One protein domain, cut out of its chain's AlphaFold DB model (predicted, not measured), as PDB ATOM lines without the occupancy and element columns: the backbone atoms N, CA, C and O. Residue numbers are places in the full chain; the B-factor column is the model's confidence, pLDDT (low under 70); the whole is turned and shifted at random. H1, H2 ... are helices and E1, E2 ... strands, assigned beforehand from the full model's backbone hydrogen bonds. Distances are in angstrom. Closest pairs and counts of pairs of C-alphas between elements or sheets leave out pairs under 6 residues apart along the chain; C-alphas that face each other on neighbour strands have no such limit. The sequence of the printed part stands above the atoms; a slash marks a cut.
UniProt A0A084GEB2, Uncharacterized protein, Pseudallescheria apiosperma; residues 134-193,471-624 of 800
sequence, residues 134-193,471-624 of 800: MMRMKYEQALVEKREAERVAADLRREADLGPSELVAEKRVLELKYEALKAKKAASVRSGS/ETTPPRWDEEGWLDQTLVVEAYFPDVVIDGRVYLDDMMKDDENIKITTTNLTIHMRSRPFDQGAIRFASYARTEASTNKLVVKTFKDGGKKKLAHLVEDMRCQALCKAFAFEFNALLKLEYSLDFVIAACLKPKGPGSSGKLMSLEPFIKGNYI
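What this domain is: This is residues 134 to 193 and 471 to 624 of the 800 residues of an uncharacterized protein of Pseudallescheria apiosperma (UniProt A0A084GEB2). A small closed barrel of six strands stands with three long helices packed on its outside: H4 runs along the strands, while H1 and H2 cross them. The tiny helix H3 packs on H4, away from the barrel, and residues 185 to 193, the tail of H2 included, stick out. The 214 printed residues hold four named helices and six named strands, in the order H1 H2 E1 H3 E2 E3 E4 H4 E5 E6; the class is mixed, and the barrel's neighbour pairs are antiparallel. The whole is compact, with a radius of gyration of the C-alphas of 18.1 A and spans of 51 by 47 by 41 A.

Where its parts are: Find C-alpha 134 at (515.659, -24.642, 635.527); from there H1 runs 43.2 A to residue 162. H2, residues 166 to 188, is 32.9 A long. After the cut come E1, residues 485 to 494, 25.7 A; H3, residues 504 to 507; E2, residues 516 to 525, 24.2 A; E3, residues 536 to 543, 20.5 A; and E4, residues 546 to 555, 24.6 A. H4 begins at C-alpha 563, (495.692, -20.910, 673.832), and runs 35.2 A to residue 586. Last come E5, residues 599 to 603, and E6, residues 613 to 617, which ends at (503.465, -29.311, 657.474).

How they stand to each other: Round the barrel run E1 E2 E3 E4 E6 E5 and back to E1. Look within hydrogen-bond range for N 487 and O 523 at 2.8 A, N 524 and O 542 at 2.9 A, N 539 and O 552 at 2.9 A, N 551 and O 616 at 2.8 A, N 599 and O 615 at 2.8 A, and N 490 and O 602 at 2.8 A. E2 E3 E4 form a meander, each strand the antiparallel neighbour of the one before; E5 and E6 form a hairpin. H4 is on the barrel at a height over the sheet of 5.8 A, along E5 at 3 degrees on the local plane; its closest C-alphas to E5 are Leu 566 and Cys 600, 6.0 A. H1 runs across E2 at 78 degrees on the local plane; closest are the C-alphas of Ala 160 and Thr 519, 5.4 A. H2 runs across E2 at 90 degrees on the local plane; closest are the C-alphas of Ala 169 and Thr 518, 6.1 A. With residues 176 to 183 alone H2 touches H4, about perpendicular at 87 degrees; the closest C-alphas are those of Ala 180 and Ala 564, 4.9 A. H3 touches H4, the closest C-alphas being those of Leu 504 and Ala 578, 5.8 A. H1 and H4 are apart. Every O i to N i+4 pair is within hydrogen-bond range in H2 and H4, and 24 of 25 in H1; H3 is too short for one.

The domain as a whole: The C-alphas farthest apart, those of Ser 193 and Glu 480, are 54.0 A apart. Residues 194 to 470 are not printed, and C-alphas 193 and 471 across the cut are 42.3 A apart. Of the links printed whole, H4 to E5, 12 residues, is long. Mean pLDDT of the printed part is 75.5; 59 residues are under 70, among them residues 134 to 164, 187 to 193 and 495 to 503.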
ATOM      1  N   MET A 134     515.638 -24.821 634.067       40.59
ATOM      2  CA  MET A 134     515.659 -24.642 635.527       40.59
ATOM      3  C   MET A 134     514.452 -23.863 636.060       40.59
ATOM      4  O   MET A 134     513.923 -24.208 637.116       40.59
ATOM      5  N   MET A 135     514.010 -22.816 635.357       37.56
ATOM      6  CA  MET A 135     512.851 -22.020 635.773       37.56
ATOM      7  C   MET A 135     511.561 -22.847 635.700       37.56
ATOM      8  O   MET A 135     510.758 -22.818 636.633       37.56
ATOM      9  N   ARG A 136     511.421 -23.661 634.647       42.69
ATOM     10  CA  ARG A 136     510.324 -24.616 634.476       42.69
ATOM     11  C   ARG A 136     510.313 -25.696 635.560       42.69
ATOM     12  O   ARG A 136     509.282 -25.873 636.196       42.69
ATOM     13  N   MET A 137     511.451 -26.337 635.847       44.25
ATOM     14  CA  MET A 137     511.544 -27.346 636.916       44.25
ATOM     15  C   MET A 137     511.197 -26.767 638.296       44.25
ATOM     16  O   MET A 137     510.468 -27.397 639.056       44.25
ATOM     17  N   LYS A 138     511.651 -25.544 638.616       42.97
ATOM     18  CA  LYS A 138     511.284 -24.866 639.874       42.97
ATOM     19  C   LYS A 138     509.792 -24.546 639.956       42.97
ATOM     20  O   LYS A 138     509.197 -24.706 641.017       42.97
ATOM     21  N   TYR A 139     509.185 -24.117 638.851       42.22
ATOM     22  CA  TYR A 139     507.748 -23.852 638.777       42.22
ATOM     23  C   TYR A 139     506.912 -25.136 638.914       42.22
ATOM     24  O   TYR A 139     505.934 -25.165 639.657       42.22
ATOM     25  N   GLU A 140     507.331 -26.220 638.257       45.66
ATOM     26  CA  GLU A 140     506.704 -27.541 638.363       45.66
ATOM     27  C   GLU A 140     506.841 -28.116 639.787       45.66
ATOM     28  O   GLU A 140     505.855 -28.617 640.330       45.66
ATOM     29  N   GLN A 141     507.997 -27.958 640.445       43.31
ATOM     30  CA  GLN A 141     508.189 -28.344 641.849       43.31
ATOM     31  C   GLN A 141     507.300 -27.526 642.803       43.31
ATOM     32  O   GLN A 141     506.583 -28.111 643.614       43.31
ATOM     33  N   ALA A 142     507.272 -26.195 642.671       41.59
ATOM     34  CA  ALA A 142     506.414 -25.334 643.489       41.59
ATOM     35  C   ALA A 142     504.917 -25.652 643.299       41.59
ATOM     36  O   ALA A 142     504.134 -25.575 644.245       41.59
ATOM     37  N   LEU A 143     504.505 -26.071 642.095       44.88
ATOM     38  CA  LEU A 143     503.155 -26.578 641.832       44.88
ATOM     39  C   LEU A 143     502.869 -27.916 642.529       44.88
ATOM     40  O   LEU A 143     501.740 -28.123 642.972       44.88
ATOM     41  N   VAL A 144     503.846 -28.822 642.630       47.72
ATOM     42  CA  VAL A 144     503.698 -30.080 643.383       47.72
ATOM     43  C   VAL A 144     503.569 -29.797 644.877       47.72
ATOM     44  O   VAL A 144     502.601 -30.250 645.483       47.72
ATOM     45  N   GLU A 145     504.461 -28.985 645.444       45.94
ATOM     46  CA  GLU A 145     504.441 -28.590 646.862       45.94
ATOM     47  C   GLU A 145     503.137 -27.857 647.223       45.94
ATOM     48  O   GLU A 145     502.489 -28.181 648.220       45.94
ATOM     49  N   LYS A 146     502.670 -26.947 646.355       45.59
ATOM     50  CA  LYS A 146     501.358 -26.298 646.486       45.59
ATOM     51  C   LYS A 146     500.208 -27.316 646.470       45.59
ATOM     52  O   LYS A 146     499.350 -27.262 647.345       45.59
ATOM     53  N   ARG A 147     500.197 -28.262 645.523       47.00
ATOM     54  CA  ARG A 147     499.169 -29.320 645.431       47.00
ATOM     55  C   ARG A 147     499.210 -30.293 646.607       47.00
ATOM     56  O   ARG A 147     498.197 -30.923 646.904       47.00
ATOM     57  N   GLU A 148     500.359 -30.493 647.242       49.09
ATOM     58  CA  GLU A 148     500.458 -31.243 648.496       49.09
ATOM     59  C   GLU A 148     499.876 -30.431 649.654       49.09
ATOM     60  O   GLU A 148     498.980 -30.930 650.325       49.09
ATOM     61  N   ALA A 149     500.253 -29.160 649.824       48.31
ATOM     62  CA  ALA A 149     499.682 -28.288 650.854       48.31
ATOM     63  C   ALA A 149     498.153 -28.101 650.718       48.31
ATOM     64  O   ALA A 149     497.435 -28.110 651.718       48.31
ATOM     65  N   GLU A 150     497.637 -27.983 649.492       48.72
ATOM     66  CA  GLU A 150     496.197 -27.916 649.204       48.72
ATOM     67  C   GLU A 150     495.483 -29.239 649.519       48.72
ATOM     68  O   GLU A 150     494.382 -29.213 650.068       48.72
ATOM     69  N   ARG A 151     496.116 -30.393 649.250       55.78
ATOM     70  CA  ARG A 151     495.592 -31.706 649.664       55.78
ATOM     71  C   ARG A 151     495.604 -31.868 651.180       55.78
ATOM     72  O   ARG A 151     494.579 -32.243 651.725       55.78
ATOM     73  N   VAL A 152     496.679 -31.476 651.868       54.59
ATOM     74  CA  VAL A 152     496.752 -31.469 653.342       54.59
ATOM     75  C   VAL A 152     495.624 -30.623 653.934       54.59
ATOM     76  O   VAL A 152     494.914 -31.072 654.830       54.59
ATOM     77  N   ALA A 153     495.400 -29.419 653.402       52.06
ATOM     78  CA  ALA A 153     494.310 -28.555 653.845       52.06
ATOM     79  C   ALA A 153     492.918 -29.142 653.540       52.06
ATOM     80  O   ALA A 153     492.002 -28.964 654.339       52.06
ATOM     81  N   ALA A 154     492.741 -29.836 652.412       52.22
ATOM     82  CA  ALA A 154     491.484 -30.494 652.057       52.22
ATOM     83  C   ALA A 154     491.216 -31.763 652.886       52.22
ATOM     84  O   ALA A 154     490.074 -32.006 653.266       52.22
ATOM     85  N   ASP A 155     492.244 -32.546 653.211       57.12
ATOM     86  CA  ASP A 155     492.149 -33.732 654.070       57.12
ATOM     87  C   ASP A 155     491.762 -33.330 655.496       57.12
ATOM     88  O   ASP A 155     490.758 -33.809 656.015       57.12
ATOM     89  N   LEU A 156     492.460 -32.342 656.071       56.59
ATOM     90  CA  LEU A 156     492.134 -31.776 657.386       56.59
ATOM     91  C   LEU A 156     490.734 -31.134 657.435       56.59
ATOM     92  O   LEU A 156     490.120 -31.083 658.499       56.59
ATOM     93  N   ARG A 157     490.212 -30.649 656.298       53.75
ATOM     94  CA  ARG A 157     488.823 -30.164 656.179       53.75
ATOM     95  C   ARG A 157     487.807 -31.302 656.086       53.75
ATOM     96  O   ARG A 157     486.769 -31.196 656.718       53.75
ATOM     97  N   ARG A 158     488.112 -32.397 655.382       55.00
ATOM     98  CA  ARG A 158     487.250 -33.594 655.337       55.00
ATOM     99  C   ARG A 158     487.194 -34.315 656.685       55.00
ATOM    100  O   ARG A 158     486.129 -34.769 657.083       55.00
ATOM    101  N   GLU A 159     488.299 -34.341 657.435       54.28
ATOM    102  CA  GLU A 159     488.292 -34.731 658.856       54.28
ATOM    103  C   GLU A 159     487.391 -33.805 659.702       54.28
ATOM    104  O   GLU A 159     486.797 -34.240 660.689       54.28
ATOM    105  N   ALA A 160     487.243 -32.534 659.309       51.41
ATOM    106  CA  ALA A 160     486.430 -31.546 660.013       51.41
ATOM    107  C   ALA A 160     484.925 -31.565 659.689       51.41
ATOM    108  O   ALA A 160     484.170 -30.922 660.417       51.41
ATOM    109  N   ASP A 161     484.464 -32.339 658.701       48.50
ATOM    110  CA  ASP A 161     483.024 -32.551 658.458       48.50
ATOM    111  C   ASP A 161     482.370 -33.439 659.550       48.50
ATOM    112  O   ASP A 161     481.148 -33.490 659.672       48.50
ATOM    113  N   LEU A 162     483.179 -34.062 660.421       55.78
ATOM    114  CA  LEU A 162     482.778 -34.657 661.712       55.78
ATOM    115  C   LEU A 162     482.934 -33.665 662.890       55.78
ATOM    116  O   LEU A 162     483.141 -34.051 664.047       55.78
ATOM    117  N   GLY A 163     482.913 -32.366 662.587       59.28
ATOM    118  CA  GLY A 163     483.218 -31.283 663.513       59.28
ATOM    119  C   GLY A 163     482.222 -31.116 664.672       59.28
ATOM    120  O   GLY A 163     481.144 -31.715 664.697       59.28
ATOM    121  N   PRO A 164     482.567 -30.286 665.676       66.06
ATOM    122  CA  PRO A 164     481.605 -29.861 666.691       66.06
ATOM    123  C   PRO A 164     480.418 -29.139 666.035       66.06
ATOM    124  O   PRO A 164     480.587 -28.472 665.017       66.06
ATOM    125  N   SER A 165     479.235 -29.199 666.656       75.62
ATOM    126  CA  SER A 165     478.096 -28.394 666.202       75.62
ATOM    127  C   SER A 165     478.440 -26.901 666.195       75.62
ATOM    128  O   SER A 165     479.255 -26.440 666.999       75.62
ATOM    129  N   GLU A 166     477.797 -26.140 665.307       74.81
ATOM    130  CA  GLU A 166     478.052 -24.706 665.096       74.81
ATOM    131  C   GLU A 166     478.076 -23.920 666.419       74.81
ATOM    132  O   GLU A 166     479.063 -23.258 666.726       74.81
ATOM    133  N   LEU A 167     477.082 -24.132 667.287       80.06
ATOM    134  CA  LEU A 167     476.995 -23.510 668.615       80.06
ATOM    135  C   LEU A 167     478.181 -23.856 669.544       80.06
ATOM    136  O   LEU A 167     478.613 -23.027 670.348       80.06
ATOM    137  N   VAL A 168     478.745 -25.066 669.447       82.56
ATOM    138  CA  VAL A 168     479.954 -25.454 670.199       82.56
ATOM    139  C   VAL A 168     481.204 -24.811 669.590       82.56
ATOM    140  O   VAL A 168     482.091 -24.387 670.336       82.56
ATOM    141  N   ALA A 169     481.279 -24.695 668.261       79.75
ATOM    142  CA  ALA A 169     482.363 -23.993 667.576       79.75
ATOM    143  C   ALA A 169     482.370 -22.489 667.915       79.75
ATOM    144  O   ALA A 169     483.407 -21.959 668.322       79.75
ATOM    145  N   GLU A 170     481.214 -21.825 667.845       83.00
ATOM    146  CA  GLU A 170     481.034 -20.423 668.236       83.00
ATOM    147  C   GLU A 170     481.422 -20.186 669.697       83.00
ATOM    148  O   GLU A 170     482.211 -19.283 669.988       83.00
ATOM    149  N   LYS A 171     480.940 -21.034 670.619       86.88
ATOM    150  CA  LYS A 171     481.281 -20.943 672.044       86.88
ATOM    151  C   LYS A 171     482.791 -21.031 672.276       86.88
ATOM    152  O   LYS A 171     483.342 -20.189 672.985       86.88
ATOM    153  N   ARG A 172     483.477 -21.995 671.647       86.56
ATOM    154  CA  ARG A 172     484.945 -22.124 671.724       86.56
ATOM    155  C   ARG A 172     485.648 -20.851 671.245       86.56
ATOM    156  O   ARG A 172     486.572 -20.381 671.905       86.56
ATOM    157  N   VAL A 173     485.226 -20.295 670.107       84.25
ATOM    158  CA  VAL A 173     485.808 -19.065 669.542       84.25
ATOM    159  C   VAL A 173     485.541 -17.855 670.450       84.25
ATOM    160  O   VAL A 173     486.427 -17.021 670.626       84.25
ATOM    161  N   LEU A 174     484.372 -17.767 671.089       85.75
ATOM    162  CA  LEU A 174     484.047 -16.697 672.036       85.75
ATOM    163  C   LEU A 174     484.890 -16.769 673.324       85.75
ATOM    164  O   LEU A 174     485.420 -15.748 673.767       85.75
ATOM    165  N   GLU A 175     485.071 -17.966 673.891       85.44
ATOM    166  CA  GLU A 175     485.958 -18.203 675.043       85.44
ATOM    167  C   GLU A 175     487.403 -17.780 674.726       85.44
ATOM    168  O   GLU A 175     488.034 -17.058 675.503       85.44
ATOM    169  N   LEU A 176     487.891 -18.139 673.535       84.25
ATOM    170  CA  LEU A 176     489.186 -17.726 672.986       84.25
ATOM    171  C   LEU A 176     489.365 -16.204 672.922       84.25
ATOM    172  O   LEU A 176     490.385 -15.689 673.390       84.25
ATOM    173  N   LYS A 177     488.375 -15.472 672.390       83.00
ATOM    174  CA  LYS A 177     488.397 -13.997 672.341       83.00
ATOM    175  C   LYS A 177     488.491 -13.399 673.745       83.00
ATOM    176  O   LYS A 177     489.288 -12.491 673.982       83.00
ATOM    177  N   TYR A 178     487.723 -13.928 674.699       83.94
ATOM    178  CA  TYR A 178     487.761 -13.469 676.087       83.94
ATOM    179  C   TYR A 178     489.120 -13.736 676.758       83.94
ATOM    180  O   TYR A 178     489.666 -12.847 677.421       83.94
ATOM    181  N   GLU A 179     489.718 -14.916 676.549       83.25
ATOM    182  CA  GLU A 179     491.076 -15.206 677.024       83.25
ATOM    183  C   GLU A 179     492.120 -14.261 676.419       83.25
ATOM    184  O   GLU A 179     492.979 -13.759 677.152       83.25
ATOM    185  N   ALA A 180     492.037 -13.994 675.113       79.88
ATOM    186  CA  ALA A 180     492.944 -13.096 674.405       79.88
ATOM    187  C   ALA A 180     492.843 -11.658 674.926       79.88
ATOM    188  O   ALA A 180     493.864 -11.067 675.270       79.88
ATOM    189  N   LEU A 181     491.631 -11.118 675.097       79.69
ATOM    190  CA  LEU A 181     491.414  -9.791 675.688       79.69
ATOM    191  C   LEU A 181     491.967  -9.702 677.120       79.69
ATOM    192  O   LEU A 181     492.660  -8.741 677.467       79.69
ATOM    193  N   LYS A 182     491.722 -10.726 677.948       81.31
ATOM    194  CA  LYS A 182     492.247 -10.806 679.321       81.31
ATOM    195  C   LYS A 182     493.779 -10.870 679.343       81.31
ATOM    196  O   LYS A 182     494.401 -10.240 680.199       81.31
ATOM    197  N   ALA A 183     494.390 -11.594 678.405       77.94
ATOM    198  CA  ALA A 183     495.838 -11.682 678.260       77.94
ATOM    199  C   ALA A 183     496.449 -10.364 677.741       77.94
ATOM    200  O   ALA A 183     497.373  -9.851 678.374       77.94
ATOM    201  N   LYS A 184     495.899  -9.768 676.668       75.94
ATOM    202  CA  LYS A 184     496.369  -8.494 676.080       75.94
ATOM    203  C   LYS A 184     496.314  -7.374 677.136       75.94
ATOM    204  O   LYS A 184     497.295  -6.652 677.319       75.94
ATOM    205  N   LYS A 185     495.244  -7.312 677.948       74.88
ATOM    206  CA  LYS A 185     495.128  -6.385 679.096       74.88
ATOM    207  C   LYS A 185     496.186  -6.622 680.185       74.88
ATOM    208  O   LYS A 185     496.698  -5.666 680.753       74.88
ATOM    209  N   ALA A 186     496.536  -7.873 680.488       71.50
ATOM    210  CA  ALA A 186     497.584  -8.185 681.467       71.50
ATOM    211  C   ALA A 186     499.011  -7.901 680.948       71.50
ATOM    212  O   ALA A 186     499.917  -7.644 681.746       71.50
ATOM    213  N   ALA A 187     499.214  -7.944 679.627       66.56
ATOM    214  CA  ALA A 187     500.483  -7.637 678.971       66.56
ATOM    215  C   ALA A 187     500.732  -6.122 678.829       66.56
ATOM    216  O   ALA A 187     501.863  -5.672 679.027       66.56
ATOM    217  N   SER A 188     499.692  -5.325 678.545       59.75
ATOM    218  CA  SER A 188     499.816  -3.871 678.331       59.75
ATOM    219  C   SER A 188     500.338  -3.110 679.558       59.75
ATOM    220  O   SER A 188     501.138  -2.190 679.414       59.75
ATOM    221  N   VAL A 189     499.989  -3.558 680.770       50.78
ATOM    222  CA  VAL A 189     500.432  -2.982 682.061       50.78
ATOM    223  C   VAL A 189     501.953  -3.110 682.295       50.78
ATOM    224  O   VAL A 189     502.492  -2.525 683.228       50.78
ATOM    225  N   ARG A 190     502.676  -3.877 681.466       47.62
ATOM    226  CA  ARG A 190     504.098  -4.222 681.675       47.62
ATOM    227  C   ARG A 190     505.066  -3.559 680.691       47.62
ATOM    228  O   ARG A 190     506.242  -3.921 680.684       47.62
ATOM    229  N   SER A 191     504.608  -2.655 679.823       49.53
ATOM    230  CA  SER A 191     505.489  -2.053 678.816       49.53
ATOM    231  C   SER A 191     506.300  -0.883 679.375       49.53
ATOM    232  O   SER A 191     505.747   0.170 679.680       49.53
ATOM    233  N   GLY A 192     507.623  -1.045 679.427       50.91
ATOM    234  CA  GLY A 192     508.547   0.091 679.404       50.91
ATOM    235  C   GLY A 192     508.556   0.785 678.033       50.91
ATOM    236  O   GLY A 192     507.846   0.369 677.111       50.91
ATOM    237  N   SER A 193     509.382   1.828 677.902       54.28
ATOM    238  CA  SER A 193     509.588   2.566 676.646       54.28
ATOM    239  C   SER A 193     509.965   1.635 675.485       54.28
ATOM    240  O   SER A 193     510.847   0.786 675.631       54.28
ATOM    241  N   GLU A 471     515.934 -37.085 668.421       89.44
ATOM    242  CA  GLU A 471     515.852 -38.202 667.485       89.44
ATOM    243  C   GLU A 471     516.868 -38.001 666.355       89.44
ATOM    244  O   GLU A 471     516.750 -37.077 665.555       89.44
ATOM    245  N   THR A 472     517.881 -38.866 666.307       86.19
ATOM    246  CA  THR A 472     518.955 -38.828 665.300       86.19
ATOM    247  C   THR A 472     518.697 -39.783 664.134       86.19
ATOM    248  O   THR A 472     519.483 -39.824 663.190       86.19
ATOM    249  N   THR A 473     517.635 -40.590 664.203       86.12
ATOM    250  CA  THR A 473     517.274 -41.531 663.138       86.12
ATOM    251  C   THR A 473     516.384 -40.864 662.076       86.12
ATOM    252  O   THR A 473     515.549 -40.021 662.419       86.12
ATOM    253  N   PRO A 474     516.528 -41.215 660.781       88.50
ATOM    254  CA  PRO A 474     515.614 -40.748 659.740       88.50
ATOM    255  C   PRO A 474     514.157 -41.142 660.041       88.50
ATOM    256  O   PRO A 474     513.925 -42.240 660.554       88.50
ATOM    257  N   PRO A 475     513.169 -40.289 659.714       90.75
ATOM    258  CA  PRO A 475     511.787 -40.520 660.106       90.75
ATOM    259  C   PRO A 475     511.161 -41.712 659.379       90.75
ATOM    260  O   PRO A 475     511.135 -41.761 658.147       90.75
ATOM    261  N   ARG A 476     510.604 -42.649 660.153       93.19
ATOM    262  CA  ARG A 476     510.006 -43.898 659.660       93.19
ATOM    263  C   ARG A 476     508.485 -43.802 659.654       93.19
ATOM    264  O   ARG A 476     507.789 -44.453 660.420       93.19
ATOM    265  N   TRP A 477     507.987 -42.920 658.795       90.38
ATOM    266  CA  TRP A 477     506.584 -42.503 658.752       90.38
ATOM    267  C   TRP A 477     505.572 -43.653 658.705       90.38
ATOM    268  O   TRP A 477     504.503 -43.536 659.299       90.38
ATOM    269  N   ASP A 478     505.909 -44.721 657.983       89.69
ATOM    270  CA  ASP A 478     505.016 -45.831 657.647       89.69
ATOM    271  C   ASP A 478     505.325 -47.117 658.456       89.69
ATOM    272  O   ASP A 478     504.798 -48.180 658.142       89.69
ATOM    273  N   GLU A 479     506.180 -47.033 659.487       91.62
ATOM    274  CA  GLU A 479     506.452 -48.129 660.434       91.62
ATOM    275  C   GLU A 479     505.443 -48.083 661.596       91.62
ATOM    276  O   GLU A 479     505.307 -47.068 662.284       91.62
ATOM    277  N   GLU A 480     504.723 -49.187 661.811       87.31
ATOM    278  CA  GLU A 480     503.711 -49.297 662.865       87.31
ATOM    279  C   GLU A 480     504.331 -49.085 664.258       87.31
ATOM    280  O   GLU A 480     505.412 -49.586 664.564       87.31
ATOM    281  N   GLY A 481     503.669 -48.288 665.101       87.94
ATOM    282  CA  GLY A 481     504.163 -47.939 666.437       87.94
ATOM    283  C   GLY A 481     505.347 -46.961 666.480       87.94
ATOM    284  O   GLY A 481     505.749 -46.564 667.573       87.94
ATOM    285  N   TRP A 482     505.903 -46.515 665.343       92.69
ATOM    286  CA  TRP A 482     507.008 -45.544 665.348       92.69
ATOM    287  C   TRP A 482     506.565 -44.147 665.823       92.69
ATOM    288  O   TRP A 482     507.281 -43.486 666.585       92.69
ATOM    289  N   LEU A 483     505.361 -43.719 665.423       93.62
ATOM    290  CA  LEU A 483     504.633 -42.610 666.048       93.62
ATOM    291  C   LEU A 483     503.965 -43.139 667.329       93.62
ATOM    292  O   LEU A 483     502.835 -43.615 667.313       93.62
ATOM    293  N   ASP A 484     504.714 -43.095 668.427       92.62
ATOM    294  CA  ASP A 484     504.467 -43.817 669.679       92.62
ATOM    295  C   ASP A 484     503.537 -43.097 670.678       92.62
ATOM    296  O   ASP A 484     503.365 -43.550 671.809       92.62
ATOM    297  N   GLN A 485     502.926 -41.975 670.287       91.62
ATOM    298  CA  GLN A 485     501.931 -41.257 671.089       91.62
ATOM    299  C   GLN A 485     500.701 -40.896 670.259       91.62
ATOM    300  O   GLN A 485     500.830 -40.263 669.215       91.62
ATOM    301  N   THR A 486     499.508 -41.200 670.774       91.31
ATOM    302  CA  THR A 486     498.223 -40.797 670.181       91.31
ATOM    303  C   THR A 486     497.534 -39.769 671.077       91.31
ATOM    304  O   THR A 486     497.403 -39.979 672.283       91.31
ATOM    305  N   LEU A 487     497.087 -38.651 670.500       88.69
ATOM    306  CA  LEU A 487     496.457 -37.536 671.210       88.69
ATOM    307  C   LEU A 487     495.167 -37.096 670.512       88.69
ATOM    308  O   LEU A 487     495.194 -36.709 669.346       88.69
ATOM    309  N   VAL A 488     494.058 -37.061 671.253       88.81
ATOM    310  CA  VAL A 488     492.817 -36.411 670.806       88.81
ATOM    311  C   VAL A 488     492.863 -34.935 671.202       88.81
ATOM    312  O   VAL A 488     493.074 -34.599 672.371       88.81
ATOM    313  N   VAL A 489     492.666 -34.038 670.238       87.56
ATOM    314  CA  VAL A 489     492.835 -32.588 670.415       87.56
ATOM    315  C   VAL A 489     491.645 -31.799 669.866       87.56
ATOM    316  O   VAL A 489     491.002 -32.192 668.897       87.56
ATOM    317  N   GLU A 490     491.364 -30.648 670.472       88.25
ATOM    318  CA  GLU A 490     490.650 -29.547 669.826       88.25
ATOM    319  C   GLU A 490     491.659 -28.801 668.949       88.25
ATOM    320  O   GLU A 490     492.655 -28.276 669.456       88.25
ATOM    321  N   ALA A 491     491.421 -28.783 667.641       86.00
ATOM    322  CA  ALA A 491     492.239 -28.054 666.686       86.00
ATOM    323  C   ALA A 491     491.565 -26.729 666.319       86.00
ATOM    324  O   ALA A 491     490.336 -26.649 666.212       86.00
ATOM    325  N   TYR A 492     492.379 -25.700 666.118       86.25
ATOM    326  CA  TYR A 492     491.968 -24.364 665.706       86.25
ATOM    327  C   TYR A 492     492.794 -23.955 664.493       86.25
ATOM    328  O   TYR A 492     494.022 -24.036 664.522       86.25
ATOM    329  N   PHE A 493     492.109 -23.522 663.444       81.31
ATOM    330  CA  PHE A 493     492.690 -23.139 662.165       81.31
ATOM    331  C   PHE A 493     492.318 -21.689 661.865       81.31
ATOM    332  O   PHE A 493     491.216 -21.265 662.226       81.31
ATOM    333  N   PRO A 494     493.175 -20.912 661.186       77.44
ATOM    334  CA  PRO A 494     492.748 -19.625 660.685       77.44
ATOM    335  C   PRO A 494     491.884 -19.881 659.443       77.44
ATOM    336  O   PRO A 494     492.305 -20.545 658.494       77.44
ATOM    337  N   ASP A 495     490.671 -19.343 659.447       69.00
ATOM    338  CA  ASP A 495     489.714 -19.398 658.343       69.00
ATOM    339  C   ASP A 495     490.102 -18.390 657.250       69.00
ATOM    340  O   ASP A 495     489.363 -17.487 656.858       69.00
ATOM    341  N   VAL A 496     491.335 -18.542 656.761       55.94
ATOM    342  CA  VAL A 496     491.804 -17.914 655.531       55.94
ATOM    343  C   VAL A 496     491.197 -18.713 654.385       55.94
ATOM    344  O   VAL A 496     491.847 -19.567 653.775       55.94
ATOM    345  N   VAL A 497     489.912 -18.480 654.109       47.00
ATOM    346  CA  VAL A 497     489.289 -19.011 652.897       47.00
ATOM    347  C   VAL A 497     490.063 -18.437 651.709       47.00
ATOM    348  O   VAL A 497     490.035 -17.234 651.455       47.00
ATOM    349  N   ILE A 498     490.743 -19.317 650.972       41.69
ATOM    350  CA  ILE A 498     491.605 -18.985 649.824       41.69
ATOM    351  C   ILE A 498     490.774 -18.450 648.624       41.69
ATOM    352  O   ILE A 498     491.322 -18.081 647.596       41.69
ATOM    353  N   ASP A 499     489.457 -18.273 648.788       36.88
ATOM    354  CA  ASP A 499     488.505 -17.623 647.869       36.88
ATOM    355  C   ASP A 499     488.785 -16.138 647.546       36.88
ATOM    356  O   ASP A 499     487.981 -15.495 646.869       36.88
ATOM    357  N   GLY A 500     489.861 -15.541 648.066       41.66
ATOM    358  CA  GLY A 500     490.209 -14.137 647.804       41.66
ATOM    359  C   GLY A 500     489.176 -13.120 648.314       41.66
ATOM    360  O   GLY A 500     489.155 -11.983 647.849       41.66
ATOM    361  N   ARG A 501     488.299 -13.523 649.248       40.81
ATOM    362  CA  ARG A 501     487.235 -12.672 649.823       40.81
ATOM    363  C   ARG A 501     487.717 -11.780 650.970       40.81
ATOM    364  O   ARG A 501     486.996 -10.862 651.342       40.81
ATOM    365  N   VAL A 502     488.890 -12.067 651.532       49.09
ATOM    366  CA  VAL A 502     489.539 -11.260 652.573       49.09
ATOM    367  C   VAL A 502     490.838 -10.725 651.986       49.09
ATOM    368  O   VAL A 502     491.733 -11.499 651.647       49.09
ATOM    369  N   TYR A 503     490.927  -9.407 651.829       67.81
ATOM    370  CA  TYR A 503     492.125  -8.753 651.311       67.81
ATOM    371  C   TYR A 503     493.118  -8.475 652.447       67.81
ATOM    372  O   TYR A 503     492.722  -8.343 653.608       67.81
ATOM    373  N   LEU A 504     494.405  -8.323 652.117       77.56
ATOM    374  CA  LEU A 504     495.450  -7.955 653.084       77.56
ATOM    375  C   LEU A 504     495.058  -6.702 653.895       77.56
ATOM    376  O   LEU A 504     495.279  -6.643 655.101       77.56
ATOM    377  N   ASP A 505     494.403  -5.734 653.246       78.75
ATOM    378  CA  ASP A 505     493.899  -4.514 653.883       78.75
ATOM    379  C   ASP A 505     492.817  -4.764 654.940       78.75
ATOM    380  O   ASP A 505     492.713  -3.986 655.883       78.75
ATOM    381  N   ASP A 506     492.022  -5.829 654.828       79.44
ATOM    382  CA  ASP A 506     491.041  -6.196 655.853       79.44
ATOM    383  C   ASP A 506     491.719  -6.902 657.032       79.44
ATOM    384  O   ASP A 506     491.462  -6.553 658.183       79.44
ATOM    385  N   MET A 507     492.660  -7.813 656.760       81.38
ATOM    386  CA  MET A 507     493.455  -8.488 657.798       81.38
ATOM    387  C   MET A 507     494.312  -7.505 658.615       81.38
ATOM    388  O   MET A 507     494.528  -7.713 659.805       81.38
ATOM    389  N   MET A 508     494.785  -6.416 657.998       81.62
ATOM    390  CA  MET A 508     495.553  -5.375 658.691       81.62
ATOM    391  C   MET A 508     494.703  -4.421 659.543       81.62
ATOM    392  O   MET A 508     495.276  -3.747 660.398       81.62
ATOM    393  N   LYS A 509     493.377  -4.335 659.346       81.75
ATOM    394  CA  LYS A 509     492.508  -3.444 660.149       81.75
ATOM    395  C   LYS A 509     492.313  -3.946 661.578       81.75
ATOM    396  O   LYS A 509     492.284  -3.131 662.494       81.75
ATOM    397  N   ASP A 510     492.143  -5.255 661.748       77.88
ATOM    398  CA  ASP A 510     491.824  -5.897 663.027       77.88
ATOM    399  C   ASP A 510     492.227  -7.381 662.968       77.88
ATOM    400  O   ASP A 510     492.003  -8.032 661.944       77.88
ATOM    401  N   ASP A 511     492.817  -7.933 664.037       75.94
ATOM    402  CA  ASP A 511     493.209  -9.347 664.060       75.94
ATOM    403  C   ASP A 511     491.998 -10.299 664.094       75.94
ATOM    404  O   ASP A 511     492.100 -11.440 663.643       75.94
ATOM    405  N   GLU A 512     490.819  -9.821 664.503       78.06
ATOM    406  CA  GLU A 512     489.549 -10.552 664.419       78.06
ATOM    407  C   GLU A 512     489.036 -10.756 662.984       78.06
ATOM    408  O   GLU A 512     488.249 -11.677 662.748       78.06
ATOM    409  N   ASN A 513     489.517  -9.975 662.007       80.88
ATOM    410  CA  ASN A 513     489.223 -10.220 660.588       80.88
ATOM    411  C   ASN A 513     489.927 -11.486 660.070       80.88
ATOM    412  O   ASN A 513     489.516 -12.053 659.054       80.88
ATOM    413  N   ILE A 514     490.941 -11.977 660.793       80.06
ATOM    414  CA  ILE A 514     491.491 -13.320 660.619       80.06
ATOM    415  C   ILE A 514     490.629 -14.277 661.452       80.06
ATOM    416  O   ILE A 514     490.904 -14.575 662.624       80.06
ATOM    417  N   LYS A 515     489.532 -14.708 660.821       80.25
ATOM    418  CA  LYS A 515     488.555 -15.658 661.366       80.25
ATOM    419  C   LYS A 515     489.215 -16.975 661.783       80.25
ATOM    420  O   LYS A 515     490.308 -17.311 661.332       80.25
ATOM    421  N   ILE A 516     488.541 -17.725 662.651       80.56
ATOM    422  CA  ILE A 516     489.031 -18.994 663.202       80.56
ATOM    423  C   ILE A 516     487.937 -20.049 663.058       80.56
ATOM    424  O   ILE A 516     486.807 -19.821 663.487       80.56
ATOM    425  N   THR A 517     488.293 -21.208 662.514       81.25
ATOM    426  CA  THR A 517     487.484 -22.433 662.537       81.25
ATOM    427  C   THR A 517     488.069 -23.424 663.542       81.25
ATOM    428  O   THR A 517     489.245 -23.353 663.907       81.25
ATOM    429  N   THR A 518     487.246 -24.349 664.041       81.81
ATOM    430  CA  THR A 518     487.677 -25.365 665.009       81.81
ATOM    431  C   THR A 518     487.081 -26.725 664.689       81.81
ATOM    432  O   THR A 518     485.928 -26.830 664.285       81.81
ATOM    433  N   THR A 519     487.873 -27.770 664.908       82.38
ATOM    434  CA  THR A 519     487.455 -29.168 664.785       82.38
ATOM    435  C   THR A 519     488.063 -29.998 665.922       82.38
ATOM    436  O   THR A 519     488.692 -29.459 666.838       82.38
ATOM    437  N   ASN A 520     487.849 -31.308 665.906       84.44
ATOM    438  CA  ASN A 520     488.592 -32.265 666.710       84.44
ATOM    439  C   ASN A 520     489.486 -33.086 665.773       84.44
ATOM    440  O   ASN A 520     489.039 -33.441 664.691       84.44
ATOM    441  N   LEU A 521     490.712 -33.396 666.190       85.12
ATOM    442  CA  LEU A 521     491.612 -34.296 665.459       85.12
ATOM    443  C   LEU A 521     492.117 -35.384 666.406       85.12
ATOM    444  O   LEU A 521     492.276 -35.128 667.606       85.12
ATOM    445  N   THR A 522     492.450 -36.548 665.856       88.44
ATOM    446  CA  THR A 522     493.362 -37.494 666.507       88.44
ATOM    447  C   THR A 522     494.712 -37.414 665.806       88.44
ATOM    448  O   THR A 522     494.788 -37.411 664.577       88.44
ATOM    449  N   ILE A 523     495.777 -37.268 666.591       90.19
ATOM    450  CA  ILE A 523     497.143 -37.056 666.112       90.19
ATOM    451  C   ILE A 523     498.032 -38.161 666.658       90.19
ATOM    452  O   ILE A 523     498.126 -38.328 667.875       90.19
ATOM    453  N   HIS A 524     498.740 -38.843 665.764       92.31
ATOM    454  CA  HIS A 524     499.841 -39.732 666.114       92.31
ATOM    455  C   HIS A 524     501.144 -38.943 665.994       92.31
ATOM    456  O   HIS A 524     501.399 -38.312 664.967       92.31
ATOM    457  N   MET A 525     501.975 -38.941 667.032       92.62
ATOM    458  CA  MET A 525     503.232 -38.197 667.061       92.62
ATOM    459  C   MET A 525     504.364 -38.978 667.721       92.62
ATOM    460  O   MET A 525     504.143 -39.886 668.517       92.62
ATOM    461  N   ARG A 526     505.598 -38.588 667.398       94.19
ATOM    462  CA  ARG A 526     506.819 -39.128 667.996       94.19
ATOM    463  C   ARG A 526     507.075 -38.495 669.369       94.19
ATOM    464  O   ARG A 526     507.204 -37.270 669.474       94.19
ATOM    465  N   SER A 527     507.216 -39.323 670.403       90.38
ATOM    466  CA  SER A 527     507.533 -38.902 671.779       90.38
ATOM    467  C   SER A 527     508.868 -38.163 671.878       90.38
ATOM    468  O   SER A 527     508.995 -37.169 672.597       90.38
ATOM    469  N   ARG A 528     509.868 -38.636 671.125       92.06
ATOM    470  CA  ARG A 528     511.195 -38.034 671.022       92.06
ATOM    471  C   ARG A 528     511.198 -36.935 669.946       92.06
ATOM    472  O   ARG A 528     510.991 -37.253 668.774       92.06
ATOM    473  N   PRO A 529     511.461 -35.663 670.297       93.31
ATOM    474  CA  PRO A 529     511.576 -34.602 669.304       93.31
ATOM    475  C   PRO A 529     512.838 -34.782 668.459       93.31
ATOM    476  O   PRO A 529     513.859 -35.249 668.959       93.31
ATOM    477  N   PHE A 530     512.784 -34.391 667.190       92.94
ATOM    478  CA  PHE A 530     513.928 -34.445 666.273       92.94
ATOM    479  C   PHE A 530     514.735 -33.143 666.254       92.94
ATOM    480  O   PHE A 530     515.914 -33.161 665.921       92.94
ATOM    481  N   ASP A 531     514.119 -32.023 666.645       90.00
ATOM    482  CA  ASP A 531     514.757 -30.706 666.658       90.00
ATOM    483  C   ASP A 531     514.214 -29.818 667.797       90.00
ATOM    484  O   ASP A 531     513.183 -30.106 668.421       90.00
ATOM    485  N   GLN A 532     514.917 -28.725 668.095       85.50
ATOM    486  CA  GLN A 532     514.544 -27.748 669.110       85.50
ATOM    487  C   GLN A 532     514.940 -26.311 668.745       85.50
ATOM    488  O   GLN A 532     516.089 -25.997 668.459       85.50
ATOM    489  N   GLY A 533     513.991 -25.388 668.894       75.38
ATOM    490  CA  GLY A 533     514.267 -23.951 668.910       75.38
ATOM    491  C   GLY A 533     514.566 -23.433 670.320       75.38
ATOM    492  O   GLY A 533     514.592 -24.182 671.300       75.38
ATOM    493  N   ALA A 534     514.696 -22.111 670.457       69.44
ATOM    494  CA  ALA A 534     514.901 -21.457 671.755       69.44
ATOM    495  C   ALA A 534     513.783 -21.767 672.776       69.44
ATOM    496  O   ALA A 534     514.066 -21.999 673.947       69.44
ATOM    497  N   ILE A 535     512.521 -21.823 672.323       74.31
ATOM    498  CA  ILE A 535     511.326 -21.914 673.189       74.31
ATOM    499  C   ILE A 535     510.428 -23.139 672.939       74.31
ATOM    500  O   ILE A 535     509.479 -23.358 673.691       74.31
ATOM    501  N   ARG A 536     510.690 -23.934 671.891       84.31
ATOM    502  CA  ARG A 536     509.858 -25.085 671.489       84.31
ATOM    503  C   ARG A 536     510.704 -26.292 671.073       84.31
ATOM    504  O   ARG A 536     511.799 -26.108 670.549       84.31
ATOM    505  N   PHE A 537     510.178 -27.495 671.277       88.94
ATOM    506  CA  PHE A 537     510.629 -28.733 670.628       88.94
ATOM    507  C   PHE A 537     509.807 -28.996 669.357       88.94
ATOM    508  O   PHE A 537     508.699 -28.470 669.239       88.94
ATOM    509  N   ALA A 538     510.323 -29.813 668.438       93.12
ATOM    510  CA  ALA A 538     509.627 -30.276 667.236       93.12
ATOM    511  C   ALA A 538     509.644 -31.813 667.143       93.12
ATOM    512  O   ALA A 538     510.709 -32.429 667.182       93.12
ATOM    513  N   SER A 539     508.466 -32.419 666.995       94.50
ATOM    514  CA  SER A 539     508.251 -33.865 666.844       94.50
ATOM    515  C   SER A 539     507.548 -34.176 665.526       94.50
ATOM    516  O   SER A 539     506.677 -33.423 665.093       94.50
ATOM    517  N   TYR A 540     507.888 -35.307 664.908       95.75
ATOM    518  CA  TYR A 540     507.180 -35.831 663.736       95.75
ATOM    519  C   TYR A 540     505.746 -36.246 664.096       95.75
ATOM    520  O   TYR A 540     505.527 -36.764 665.192       95.75
ATOM    521  N   ALA A 541     504.785 -36.033 663.192       93.88
ATOM    522  CA  ALA A 541     503.378 -36.364 663.415       93.88
ATOM    523  C   ALA A 541     502.581 -36.659 662.127       93.88
ATOM    524  O   ALA A 541     502.984 -36.279 661.027       93.88
ATOM    525  N   ARG A 542     501.417 -37.295 662.294       92.12
ATOM    526  CA  ARG A 542     500.348 -37.512 661.301       92.12
ATOM    527  C   ARG A 542     498.980 -37.326 661.974       92.12
ATOM    528  O   ARG A 542     498.889 -37.467 663.195       92.12
ATOM    529  N   THR A 543     497.927 -37.023 661.214       87.94
ATOM    530  CA  THR A 543     496.545 -37.210 661.701       87.94
ATOM    531  C   THR A 543     496.087 -38.640 661.433       87.94
ATOM    532  O   THR A 543     496.661 -39.333 660.597       87.94
ATOM    533  N   GLU A 544     495.063 -39.096 662.148       83.62
ATOM    534  CA  GLU A 544     494.503 -40.445 661.986       83.62
ATOM    535  C   GLU A 544     493.962 -40.691 660.566       83.62
ATOM    536  O   GLU A 544     494.200 -41.749 659.987       83.62
ATOM    537  N   ALA A 545     493.295 -39.704 659.955       72.06
ATOM    538  CA  ALA A 545     492.696 -39.862 658.626       72.06
ATOM    539  C   ALA A 545     493.595 -39.377 657.468       72.06
ATOM    540  O   ALA A 545     493.137 -39.315 656.321       72.06
ATOM    541  N   SER A 546     494.875 -39.068 657.720       76.25
ATOM    542  CA  SER A 546     495.788 -38.596 656.676       76.25
ATOM    543  C   SER A 546     497.238 -39.063 656.827       76.25
ATOM    544  O   SER A 546     497.893 -38.893 657.853       76.25
ATOM    545  N   THR A 547     497.812 -39.556 655.726       79.62
ATOM    546  CA  THR A 547     499.231 -39.953 655.635       79.62
ATOM    547  C   THR A 547     500.191 -38.764 655.471       79.62
ATOM    548  O   THR A 547     501.412 -38.958 655.374       79.62
ATOM    549  N   ASN A 548     499.666 -37.535 655.456       83.12
ATOM    550  CA  ASN A 548     500.430 -36.302 655.315       83.12
ATOM    551  C   ASN A 548     501.463 -36.128 656.437       83.12
ATOM    552  O   ASN A 548     501.188 -36.361 657.610       83.12
ATOM    553  N   LYS A 549     502.677 -35.707 656.071       92.00
ATOM    554  CA  LYS A 549     503.811 -35.569 656.995       92.00
ATOM    555  C   LYS A 549     503.720 -34.226 657.712       92.00
ATOM    556  O   LYS A 549     503.814 -33.180 657.073       92.00
ATOM    557  N   LEU A 550     503.547 -34.256 659.029       92.12
ATOM    558  CA  LEU A 550     503.333 -33.074 659.860       92.12
ATOM    559  C   LEU A 550     504.395 -32.974 660.965       92.12
ATOM    560  O   LEU A 550     505.134 -33.919 661.254       92.12
ATOM    561  N   VAL A 551     504.456 -31.802 661.591       93.81
ATOM    562  CA  VAL A 551     505.293 -31.502 662.751       93.81
ATOM    563  C   VAL A 551     504.416 -30.935 663.859       93.81
ATOM    564  O   VAL A 551     503.740 -29.923 663.675       93.81
ATOM    565  N   VAL A 552     504.472 -31.562 665.032       93.31
ATOM    566  CA  VAL A 552     503.933 -31.007 666.277       93.31
ATOM    567  C   VAL A 552     505.048 -30.245 666.984       93.31
ATOM    568  O   VAL A 552     506.120 -30.795 667.241       93.31
ATOM    569  N   LYS A 553     504.796 -28.982 667.340       91.50
ATOM    570  CA  LYS A 553     505.694 -28.184 668.183       91.50
ATOM    571  C   LYS A 553     505.098 -27.971 669.567       91.50
ATOM    572  O   LYS A 553     503.968 -27.500 669.697       91.50
ATOM    573  N   THR A 554     505.888 -28.262 670.595       87.81
ATOM    574  CA  THR A 554     505.511 -28.151 672.013       87.81
ATOM    575  C   THR A 554     506.389 -27.116 672.712       87.81
ATOM    576  O   THR A 554     507.568 -26.980 672.384       87.81
ATOM    577  N   PHE A 555     505.840 -26.343 673.654       80.62
ATOM    578  CA  PHE A 555     506.635 -25.366 674.409       80.62
ATOM    579  C   PHE A 555     507.570 -26.035 675.420       80.62
ATOM    580  O   PHE A 555     507.235 -27.049 676.033       80.62
ATOM    581  N   LYS A 556     508.748 -25.426 675.601       77.44
ATOM    582  CA  LYS A 556     509.726 -25.802 676.629       77.44
ATOM    583  C   LYS A 556     509.303 -25.358 678.031       77.44
ATOM    584  O   LYS A 556     509.695 -25.992 679.005       77.44
ATOM    585  N   ASP A 557     508.515 -24.284 678.145       66.38
ATOM    586  CA  ASP A 557     507.933 -23.893 679.429       66.38
ATOM    587  C   ASP A 557     506.781 -24.830 679.831       66.38
ATOM    588  O   ASP A 557     506.029 -25.329 678.993       66.38
ATOM    589  N   GLY A 558     506.665 -25.092 681.134       59.06
ATOM    590  CA  GLY A 558     505.706 -26.034 681.712       59.06
ATOM    591  C   GLY A 558     504.259 -25.532 681.767       59.06
ATOM    592  O   GLY A 558     503.620 -25.690 682.799       59.06
ATOM    593  N   GLY A 559     503.748 -24.915 680.697       59.28
ATOM    594  CA  GLY A 559     502.340 -24.517 680.588       59.28
ATOM    595  C   GLY A 559     502.012 -23.105 681.085       59.28
ATOM    596  O   GLY A 559     500.893 -22.856 681.526       59.28
ATOM    597  N   LYS A 560     502.953 -22.154 681.009       65.50
ATOM    598  CA  LYS A 560     502.660 -20.723 681.239       65.50
ATOM    599  C   LYS A 560     501.878 -20.110 680.072       65.50
ATOM    600  O   LYS A 560     501.129 -19.150 680.269       65.50
ATOM    601  N   LYS A 561     502.045 -20.651 678.860       72.69
ATOM    602  CA  LYS A 561     501.291 -20.246 677.666       72.69
ATOM    603  C   LYS A 561     499.813 -20.612 677.782       72.69
ATOM    604  O   LYS A 561     499.456 -21.686 678.248       72.69
ATOM    605  N   LYS A 562     498.965 -19.721 677.271       79.81
ATOM    606  CA  LYS A 562     497.522 -19.942 677.058       79.81
ATOM    607  C   LYS A 562     497.214 -20.058 675.575       79.81
ATOM    608  O   LYS A 562     497.979 -19.522 674.772       79.81
ATOM    609  N   LEU A 563     496.076 -20.657 675.225       83.12
ATOM    610  CA  LEU A 563     495.692 -20.910 673.832       83.12
ATOM    611  C   LEU A 563     495.663 -19.616 673.000       83.12
ATOM    612  O   LEU A 563     496.136 -19.609 671.869       83.12
ATOM    613  N   ALA A 564     495.255 -18.498 673.609       81.38
ATOM    614  CA  ALA A 564     495.320 -17.166 673.007       81.38
ATOM    615  C   ALA A 564     496.709 -16.752 672.460       81.38
ATOM    616  O   ALA A 564     496.764 -16.027 671.474       81.38
ATOM    617  N   HIS A 565     497.826 -17.207 673.048       81.75
ATOM    618  CA  HIS A 565     499.173 -16.872 672.548       81.75
ATOM    619  C   HIS A 565     499.476 -17.617 671.240       81.75
ATOM    620  O   HIS A 565     499.993 -17.033 670.296       81.75
ATOM    621  N   LEU A 566     499.107 -18.901 671.177       83.12
ATOM    622  CA  LEU A 566     499.238 -19.725 669.973       83.12
ATOM    623  C   LEU A 566     498.343 -19.212 668.844       83.12
ATOM    624  O   LEU A 566     498.777 -19.162 667.697       83.12
ATOM    625  N   VAL A 567     497.116 -18.801 669.171       83.75
ATOM    626  CA  VAL A 567     496.179 -18.224 668.200       83.75
ATOM    627  C   VAL A 567     496.680 -16.881 667.663       83.75
ATOM    628  O   VAL A 567     496.528 -16.615 666.473       83.75
ATOM    629  N   GLU A 568     497.335 -16.064 668.491       83.75
ATOM    630  CA  GLU A 568     497.997 -14.842 668.025       83.75
ATOM    631  C   GLU A 568     499.173 -15.157 667.073       83.75
ATOM    632  O   GLU A 568     499.241 -14.582 665.985       83.75
ATOM    633  N   ASP A 569     500.037 -16.127 667.409       83.12
ATOM    634  CA  ASP A 569     501.118 -16.594 666.522       83.12
ATOM    635  C   ASP A 569     500.567 -17.151 665.184       83.12
ATOM    636  O   ASP A 569     501.106 -16.858 664.113       83.12
ATOM    637  N   MET A 570     499.463 -17.908 665.220       85.38
ATOM    638  CA  MET A 570     498.760 -18.448 664.043       85.38
ATOM    639  C   MET A 570     498.184 -17.340 663.150       85.38
ATOM    640  O   MET A 570     498.355 -17.368 661.928       85.38
ATOM    641  N   ARG A 571     497.524 -16.336 663.744       84.81
ATOM    642  CA  ARG A 571     497.032 -15.152 663.020       84.81
ATOM    643  C   ARG A 571     498.182 -14.361 662.393       84.81
ATOM    644  O   ARG A 571     498.058 -13.902 661.259       84.81
ATOM    645  N   CYS A 572     499.315 -14.252 663.086       85.19
ATOM    646  CA  CYS A 572     500.515 -13.602 662.563       85.19
ATOM    647  C   CYS A 572     501.069 -14.345 661.332       85.19
ATOM    648  O   CYS A 572     501.326 -13.719 660.305       85.19
ATOM    649  N   GLN A 573     501.152 -15.682 661.368       83.81
ATOM    650  CA  GLN A 573     501.529 -16.491 660.196       83.81
ATOM    651  C   GLN A 573     500.563 -16.316 659.014       83.81
ATOM    652  O   GLN A 573     501.011 -16.160 657.876       83.81
ATOM    653  N   ALA A 574     499.250 -16.292 659.270       81.81
ATOM    654  CA  ALA A 574     498.237 -16.029 658.246       81.81
ATOM    655  C   ALA A 574     498.442 -14.663 657.570       81.81
ATOM    656  O   ALA A 574     498.406 -14.564 656.342       81.81
ATOM    657  N   LEU A 575     498.726 -13.623 658.359       84.38
ATOM    658  CA  LEU A 575     499.011 -12.284 657.851       84.38
ATOM    659  C   LEU A 575     500.339 -12.224 657.072       84.38
ATOM    660  O   LEU A 575     500.376 -11.651 655.984       84.38
ATOM    661  N   CYS A 576     501.401 -12.889 657.540       86.62
ATOM    662  CA  CYS A 576     502.652 -13.045 656.785       86.62
ATOM    663  C   CYS A 576     502.433 -13.706 655.413       86.62
ATOM    664  O   CYS A 576     502.990 -13.241 654.417       86.62
ATOM    665  N   LYS A 577     501.585 -14.740 655.330       84.38
ATOM    666  CA  LYS A 577     501.229 -15.388 654.056       84.38
ATOM    667  C   LYS A 577     500.495 -14.427 653.114       84.38
ATOM    668  O   LYS A 577     500.814 -14.372 651.929       84.38
ATOM    669  N   ALA A 578     499.572 -13.615 653.633       81.06
ATOM    670  CA  ALA A 578     498.883 -12.587 652.851       81.06
ATOM    671  C   ALA A 578     499.846 -11.504 652.316       81.06
ATOM    672  O   ALA A 578     499.762 -11.137 651.143       81.06
ATOM    673  N   PHE A 579     500.813 -11.053 653.127       85.88
ATOM    674  CA  PHE A 579     501.894 -10.180 652.654       85.88
ATOM    675  C   PHE A 579     502.735 -10.842 651.554       85.88
ATOM    676  O   PHE A 579     503.075 -10.180 650.573       85.88
ATOM    677  N   ALA A 580     503.075 -12.128 651.699       84.31
ATOM    678  CA  ALA A 580     503.883 -12.857 650.722       84.31
ATOM    679  C   ALA A 580     503.177 -12.986 649.366       84.31
ATOM    680  O   ALA A 580     503.810 -12.783 648.330       84.31
ATOM    681  N   PHE A 581     501.859 -13.219 649.356       80.75
ATOM    682  CA  PHE A 581     501.069 -13.200 648.124       80.75
ATOM    683  C   PHE A 581     501.127 -11.841 647.405       80.75
ATOM    684  O   PHE A 581     501.386 -11.814 646.200       80.75
ATOM    685  N   GLU A 582     500.946 -10.717 648.113       81.25
ATOM    686  CA  GLU A 582     501.012  -9.385 647.484       81.25
ATOM    687  C   GLU A 582     502.434  -9.053 646.989       81.25
ATOM    688  O   GLU A 582     502.612  -8.588 645.861       81.25
ATOM    689  N   PHE A 583     503.460  -9.371 647.785       84.81
ATOM    690  CA  PHE A 583     504.872  -9.197 647.425       84.81
ATOM    691  C   PHE A 583     505.260 -10.003 646.177       84.81
ATOM    692  O   PHE A 583     505.869  -9.470 645.246       84.81
ATOM    693  N   ASN A 584     504.870 -11.280 646.118       81.62
ATOM    694  CA  ASN A 584     505.123 -12.134 644.961       81.62
ATOM    695  C   ASN A 584     504.404 -11.617 643.709       81.62
ATOM    696  O   ASN A 584     504.991 -11.639 642.628       81.62
ATOM    697  N   ALA A 585     503.166 -11.129 643.837       78.50
ATOM    698  CA  ALA A 585     502.421 -10.558 642.717       78.50
ATOM    699  C   ALA A 585     503.104  -9.300 642.149       78.50
ATOM    700  O   ALA A 585     503.297  -9.198 640.936       78.50
ATOM    701  N   LEU A 586     503.563  -8.389 643.018       80.81
ATOM    702  CA  LEU A 586     504.350  -7.208 642.636       80.81
ATOM    703  C   LEU A 586     505.662  -7.561 641.914       80.81
ATOM    704  O   LEU A 586     506.123  -6.814 641.049       80.81
ATOM    705  N   LEU A 587     506.258  -8.710 642.239       82.06
ATOM    706  CA  LEU A 587     507.494  -9.210 641.629       82.06
ATOM    707  C   LEU A 587     507.267 -10.233 640.503       82.06
ATOM    708  O   LEU A 587     508.230 -10.859 640.064       82.06
ATOM    709  N   LYS A 588     506.030 -10.391 640.005       76.75
ATOM    710  CA  LYS A 588     505.673 -11.346 638.935       76.75
ATOM    711  C   LYS A 588     506.124 -12.790 639.228       76.75
ATOM    712  O   LYS A 588     506.604 -13.489 638.342       76.75
ATOM    713  N   LEU A 589     505.984 -13.215 640.484       67.88
ATOM    714  CA  LEU A 589     506.323 -14.548 641.006       67.88
ATOM    715  C   LEU A 589     507.812 -14.955 640.905       67.88
ATOM    716  O   LEU A 589     508.132 -16.117 641.128       67.88
ATOM    717  N   GLU A 590     508.738 -14.017 640.659       75.38
ATOM    718  CA  GLU A 590     510.178 -14.291 640.450       75.38
ATOM    719  C   GLU A 590     510.859 -15.064 641.607       75.38
ATOM    720  O   GLU A 590     511.804 -15.814 641.367       75.38
ATOM    721  N   TYR A 591     510.373 -14.903 642.847       76.62
ATOM    722  CA  TYR A 591     510.971 -15.481 644.067       76.62
ATOM    723  C   TYR A 591     510.065 -16.472 644.817       76.62
ATOM    724  O   TYR A 591     510.564 -17.210 645.660       76.62
ATOM    725  N   SER A 592     508.756 -16.480 644.527       79.19
ATOM    726  CA  SER A 592     507.739 -17.365 645.126       79.19
ATOM    727  C   SER A 592     507.875 -17.607 646.645       79.19
ATOM    728  O   SER A 592     507.831 -18.750 647.099       79.19
ATOM    729  N   LEU A 593     508.032 -16.543 647.446       85.38
ATOM    730  CA  LEU A 593     508.097 -16.661 648.909       85.38
ATOM    731  C   LEU A 593     506.770 -17.193 649.467       85.38
ATOM    732  O   LEU A 593     505.717 -16.675 649.103       85.38
ATOM    733  N   ASP A 594     506.798 -18.154 650.387       83.25
ATOM    734  CA  ASP A 594     505.580 -18.625 651.050       83.25
ATOM    735  C   ASP A 594     505.770 -18.850 652.555       83.25
ATOM    736  O   ASP A 594     506.880 -19.068 653.043       83.25
ATOM    737  N   PHE A 595     504.661 -18.796 653.293       82.62
ATOM    738  CA  PHE A 595     504.591 -19.070 654.724       82.62
ATOM    739  C   PHE A 595     503.720 -20.298 654.996       82.62
ATOM    740  O   PHE A 595     502.570 -20.386 654.548       82.62
ATOM    741  N   VAL A 596     504.251 -21.225 655.795       82.38
ATOM    742  CA  VAL A 596     503.441 -22.280 656.411       82.38
ATOM    743  C   VAL A 596     502.474 -21.677 657.423       82.38
ATOM    744  O   VAL A 596     502.815 -20.752 658.164       82.38
ATOM    745  N   ILE A 597     501.265 -22.227 657.452       74.62
ATOM    746  CA  ILE A 597     500.240 -21.907 658.440       74.62
ATOM    747  C   ILE A 597     500.199 -23.050 659.442       74.62
ATOM    748  O   ILE A 597     499.968 -24.195 659.050       74.62
ATOM    749  N   ALA A 598     500.419 -22.747 660.718       82.88
ATOM    750  CA  ALA A 598     500.215 -23.708 661.786       82.88
ATOM    751  C   ALA A 598     498.766 -23.675 662.292       82.88
ATOM    752  O   ALA A 598     498.153 -22.613 662.379       82.88
ATOM    753  N   ALA A 599     498.241 -24.828 662.692       86.31
ATOM    754  CA  ALA A 599     497.039 -24.936 663.513       86.31
ATOM    755  C   ALA A 599     497.415 -24.923 665.002       86.31
ATOM    756  O   ALA A 599     498.484 -25.413 665.381       86.31
ATOM    757  N   CYS A 600     496.544 -24.409 665.867       89.62
ATOM    758  CA  CYS A 600     496.714 -24.501 667.321       89.62
ATOM    759  C   CYS A 600     495.999 -25.741 667.859       89.62
ATOM    760  O   CYS A 600     494.862 -26.007 667.477       89.62
ATOM    761  N   LEU A 601     496.633 -26.468 668.779       87.94
ATOM    762  CA  LEU A 601     496.092 -27.692 669.365       87.94
ATOM    763  C   LEU A 601     495.939 -27.564 670.884       87.94
ATOM    764  O   LEU A 601     496.876 -27.173 671.589       87.94
ATOM    765  N   LYS A 602     494.779 -27.982 671.389       87.88
ATOM    766  CA  LYS A 602     494.463 -28.106 672.815       87.88
ATOM    767  C   LYS A 602     494.050 -29.557 673.112       87.88
ATOM    768  O   LYS A 602     493.009 -29.984 672.617       87.88
ATOM    769  N   PRO A 603     494.838 -30.336 673.876       85.25
ATOM    770  CA  PRO A 603     494.489 -31.714 674.228       85.25
ATOM    771  C   PRO A 603     493.133 -31.856 674.929       85.25
ATOM    772  O   PRO A 603     492.729 -30.983 675.698       85.25
ATOM    773  N   LYS A 604     492.456 -32.983 674.687       79.69
ATOM    774  CA  LYS A 604     491.263 -33.412 675.428       79.69
ATOM    775  C   LYS A 604     491.608 -34.493 676.459       79.69
ATOM    776  O   LYS A 604     492.515 -35.292 676.257       79.69
ATOM    777  N   GLY A 605     490.796 -34.561 677.515       61.47
ATOM    778  CA  GLY A 605     490.755 -35.677 678.466       61.47
ATOM    779  C   GLY A 605     491.456 -35.413 679.811       61.47
ATOM    780  O   GLY A 605     492.440 -34.662 679.862       61.47
ATOM    781  N   PRO A 606     490.961 -36.018 680.910       41.88
ATOM    782  CA  PRO A 606     491.608 -35.953 682.218       41.88
ATOM    783  C   PRO A 606     492.965 -36.668 682.167       41.88
ATOM    784  O   PRO A 606     493.074 -37.762 681.625       41.88
ATOM    785  N   GLY A 607     494.012 -36.037 682.701       46.06
ATOM    786  CA  GLY A 607     495.385 -36.558 682.634       46.06
ATOM    787  C   GLY A 607     496.162 -36.186 681.364       46.06
ATOM    788  O   GLY A 607     497.375 -36.391 681.321       46.06
ATOM    789  N   SER A 608     495.530 -35.561 680.361       52.78
ATOM    790  CA  SER A 608     496.291 -34.881 679.305       52.78
ATOM    791  C   SER A 608     497.148 -33.770 679.931       52.78
ATOM    792  O   SER A 608     496.696 -33.044 680.816       52.78
ATOM    793  N   SER A 609     498.409 -33.635 679.505       51.81
ATOM    794  CA  SER A 609     499.422 -32.836 680.229       51.81
ATOM    795  C   SER A 609     499.195 -31.311 680.255       51.81
ATOM    796  O   SER A 609     500.097 -30.567 680.639       51.81
ATOM    797  N   GLY A 610     498.043 -30.816 679.788       60.03
ATOM    798  CA  GLY A 610     497.715 -29.390 679.663       60.03
ATOM    799  C   GLY A 610     498.576 -28.617 678.652       60.03
ATOM    800  O   GLY A 610     498.327 -27.438 678.403       60.03
ATOM    801  N   LYS A 611     499.585 -29.264 678.054       76.44
ATOM    802  CA  LYS A 611     500.530 -28.650 677.123       76.44
ATOM    803  C   LYS A 611     499.845 -28.352 675.799       76.44
ATOM    804  O   LYS A 611     499.481 -29.251 675.045       76.44
ATOM    805  N   LEU A 612     499.704 -27.063 675.522       85.56
ATOM    806  CA  LEU A 612     499.245 -26.558 674.238       85.56
ATOM    807  C   LEU A 612     500.341 -26.730 673.183       85.56
ATOM    808  O   LEU A 612     501.534 -26.632 673.487       85.56
ATOM    809  N   MET A 613     499.931 -26.967 671.940       89.88
ATOM    810  CA  MET A 613     500.844 -27.300 670.844       89.88
ATOM    811  C   MET A 613     500.453 -26.564 669.560       89.88
ATOM    812  O   MET A 613     499.351 -26.023 669.454       89.88
ATOM    813  N   SER A 614     501.339 -26.570 668.567       90.38
ATOM    814  CA  SER A 614     501.012 -26.169 667.193       90.38
ATOM    815  C   SER A 614     501.337 -27.282 666.201       90.38
ATOM    816  O   SER A 614     502.342 -27.968 666.380       90.38
ATOM    817  N   LEU A 615     500.528 -27.425 665.153       89.38
ATOM    818  CA  LEU A 615     500.677 -28.414 664.081       89.38
ATOM    819  C   LEU A 615     500.962 -27.705 662.759       89.38
ATOM    820  O   LEU A 615     500.206 -26.816 662.386       89.38
ATOM    821  N   GLU A 616     502.008 -28.093 662.039       88.56
ATOM    822  CA  GLU A 616     502.356 -27.523 660.729       88.56
ATOM    823  C   GLU A 616     502.866 -28.611 659.761       88.56
ATOM    824  O   GLU A 616     503.244 -29.693 660.217       88.56
ATOM    825  N   PRO A 617     502.885 -28.372 658.435       88.19
ATOM    826  CA  PRO A 617     503.465 -29.311 657.474       88.19
ATOM    827  C   PRO A 617     504.959 -29.564 657.719       88.19
ATOM    828  O   PRO A 617     505.707 -28.649 658.063       88.19
ATOM    829  N   PHE A 618     505.417 -30.797 657.493       89.38
ATOM    830  CA  PHE A 618     506.842 -31.125 657.527       89.38
ATOM    831  C   PHE A 618     507.564 -30.572 656.289       89.38
ATOM    832  O   PHE A 618     507.298 -30.996 655.165       89.38
ATOM    833  N   ILE A 619     508.521 -29.667 656.502       88.12
ATOM    834  CA  ILE A 619     509.378 -29.121 655.443       88.12
ATOM    835  C   ILE A 619     510.668 -29.948 655.368       88.12
ATOM    836  O   ILE A 619     511.449 -29.980 656.318       88.12
ATOM    837  N   LYS A 620     510.920 -30.587 654.221       86.00
ATOM    838  CA  LYS A 620     512.185 -31.283 653.946       86.00
ATOM    839  C   LYS A 620     513.203 -30.306 653.352       86.00
ATOM    840  O   LYS A 620     512.957 -29.745 652.291       86.00
ATOM    841  N   GLY A 621     514.377 -30.179 653.966       86.44
ATOM    842  CA  GLY A 621     515.495 -29.423 653.400       86.44
ATOM    843  C   GLY A 621     516.438 -28.865 654.461       86.44
ATOM    844  O   GLY A 621     516.311 -29.175 655.643       86.44
ATOM    845  N   ASN A 622     517.370 -28.017 654.025       85.06
ATOM    846  CA  ASN A 622     518.279 -27.301 654.916       85.06
ATOM    847  C   ASN A 622     517.591 -26.027 655.425       85.06
ATOM    848  O   ASN A 622     517.240 -25.152 654.634       85.06
ATOM    849  N   TYR A 623     517.407 -25.911 656.740       87.00
ATOM    850  CA  TYR A 623     516.846 -24.709 657.351       87.00
ATOM    851  C   TYR A 623     517.899 -23.594 657.426       87.00
ATOM    852  O   TYR A 623     518.947 -23.766 658.045       87.00
ATOM    853  N   ILE A 624     517.606 -22.435 656.828       87.56
ATOM    854  CA  ILE A 624     518.460 -21.239 656.865       87.56
ATOM    855  C   ILE A 624     517.675 -20.087 657.492       87.56
ATOM    856  O   ILE A 624     516.563 -19.768 657.072       87.56
TER     857      ILE A 624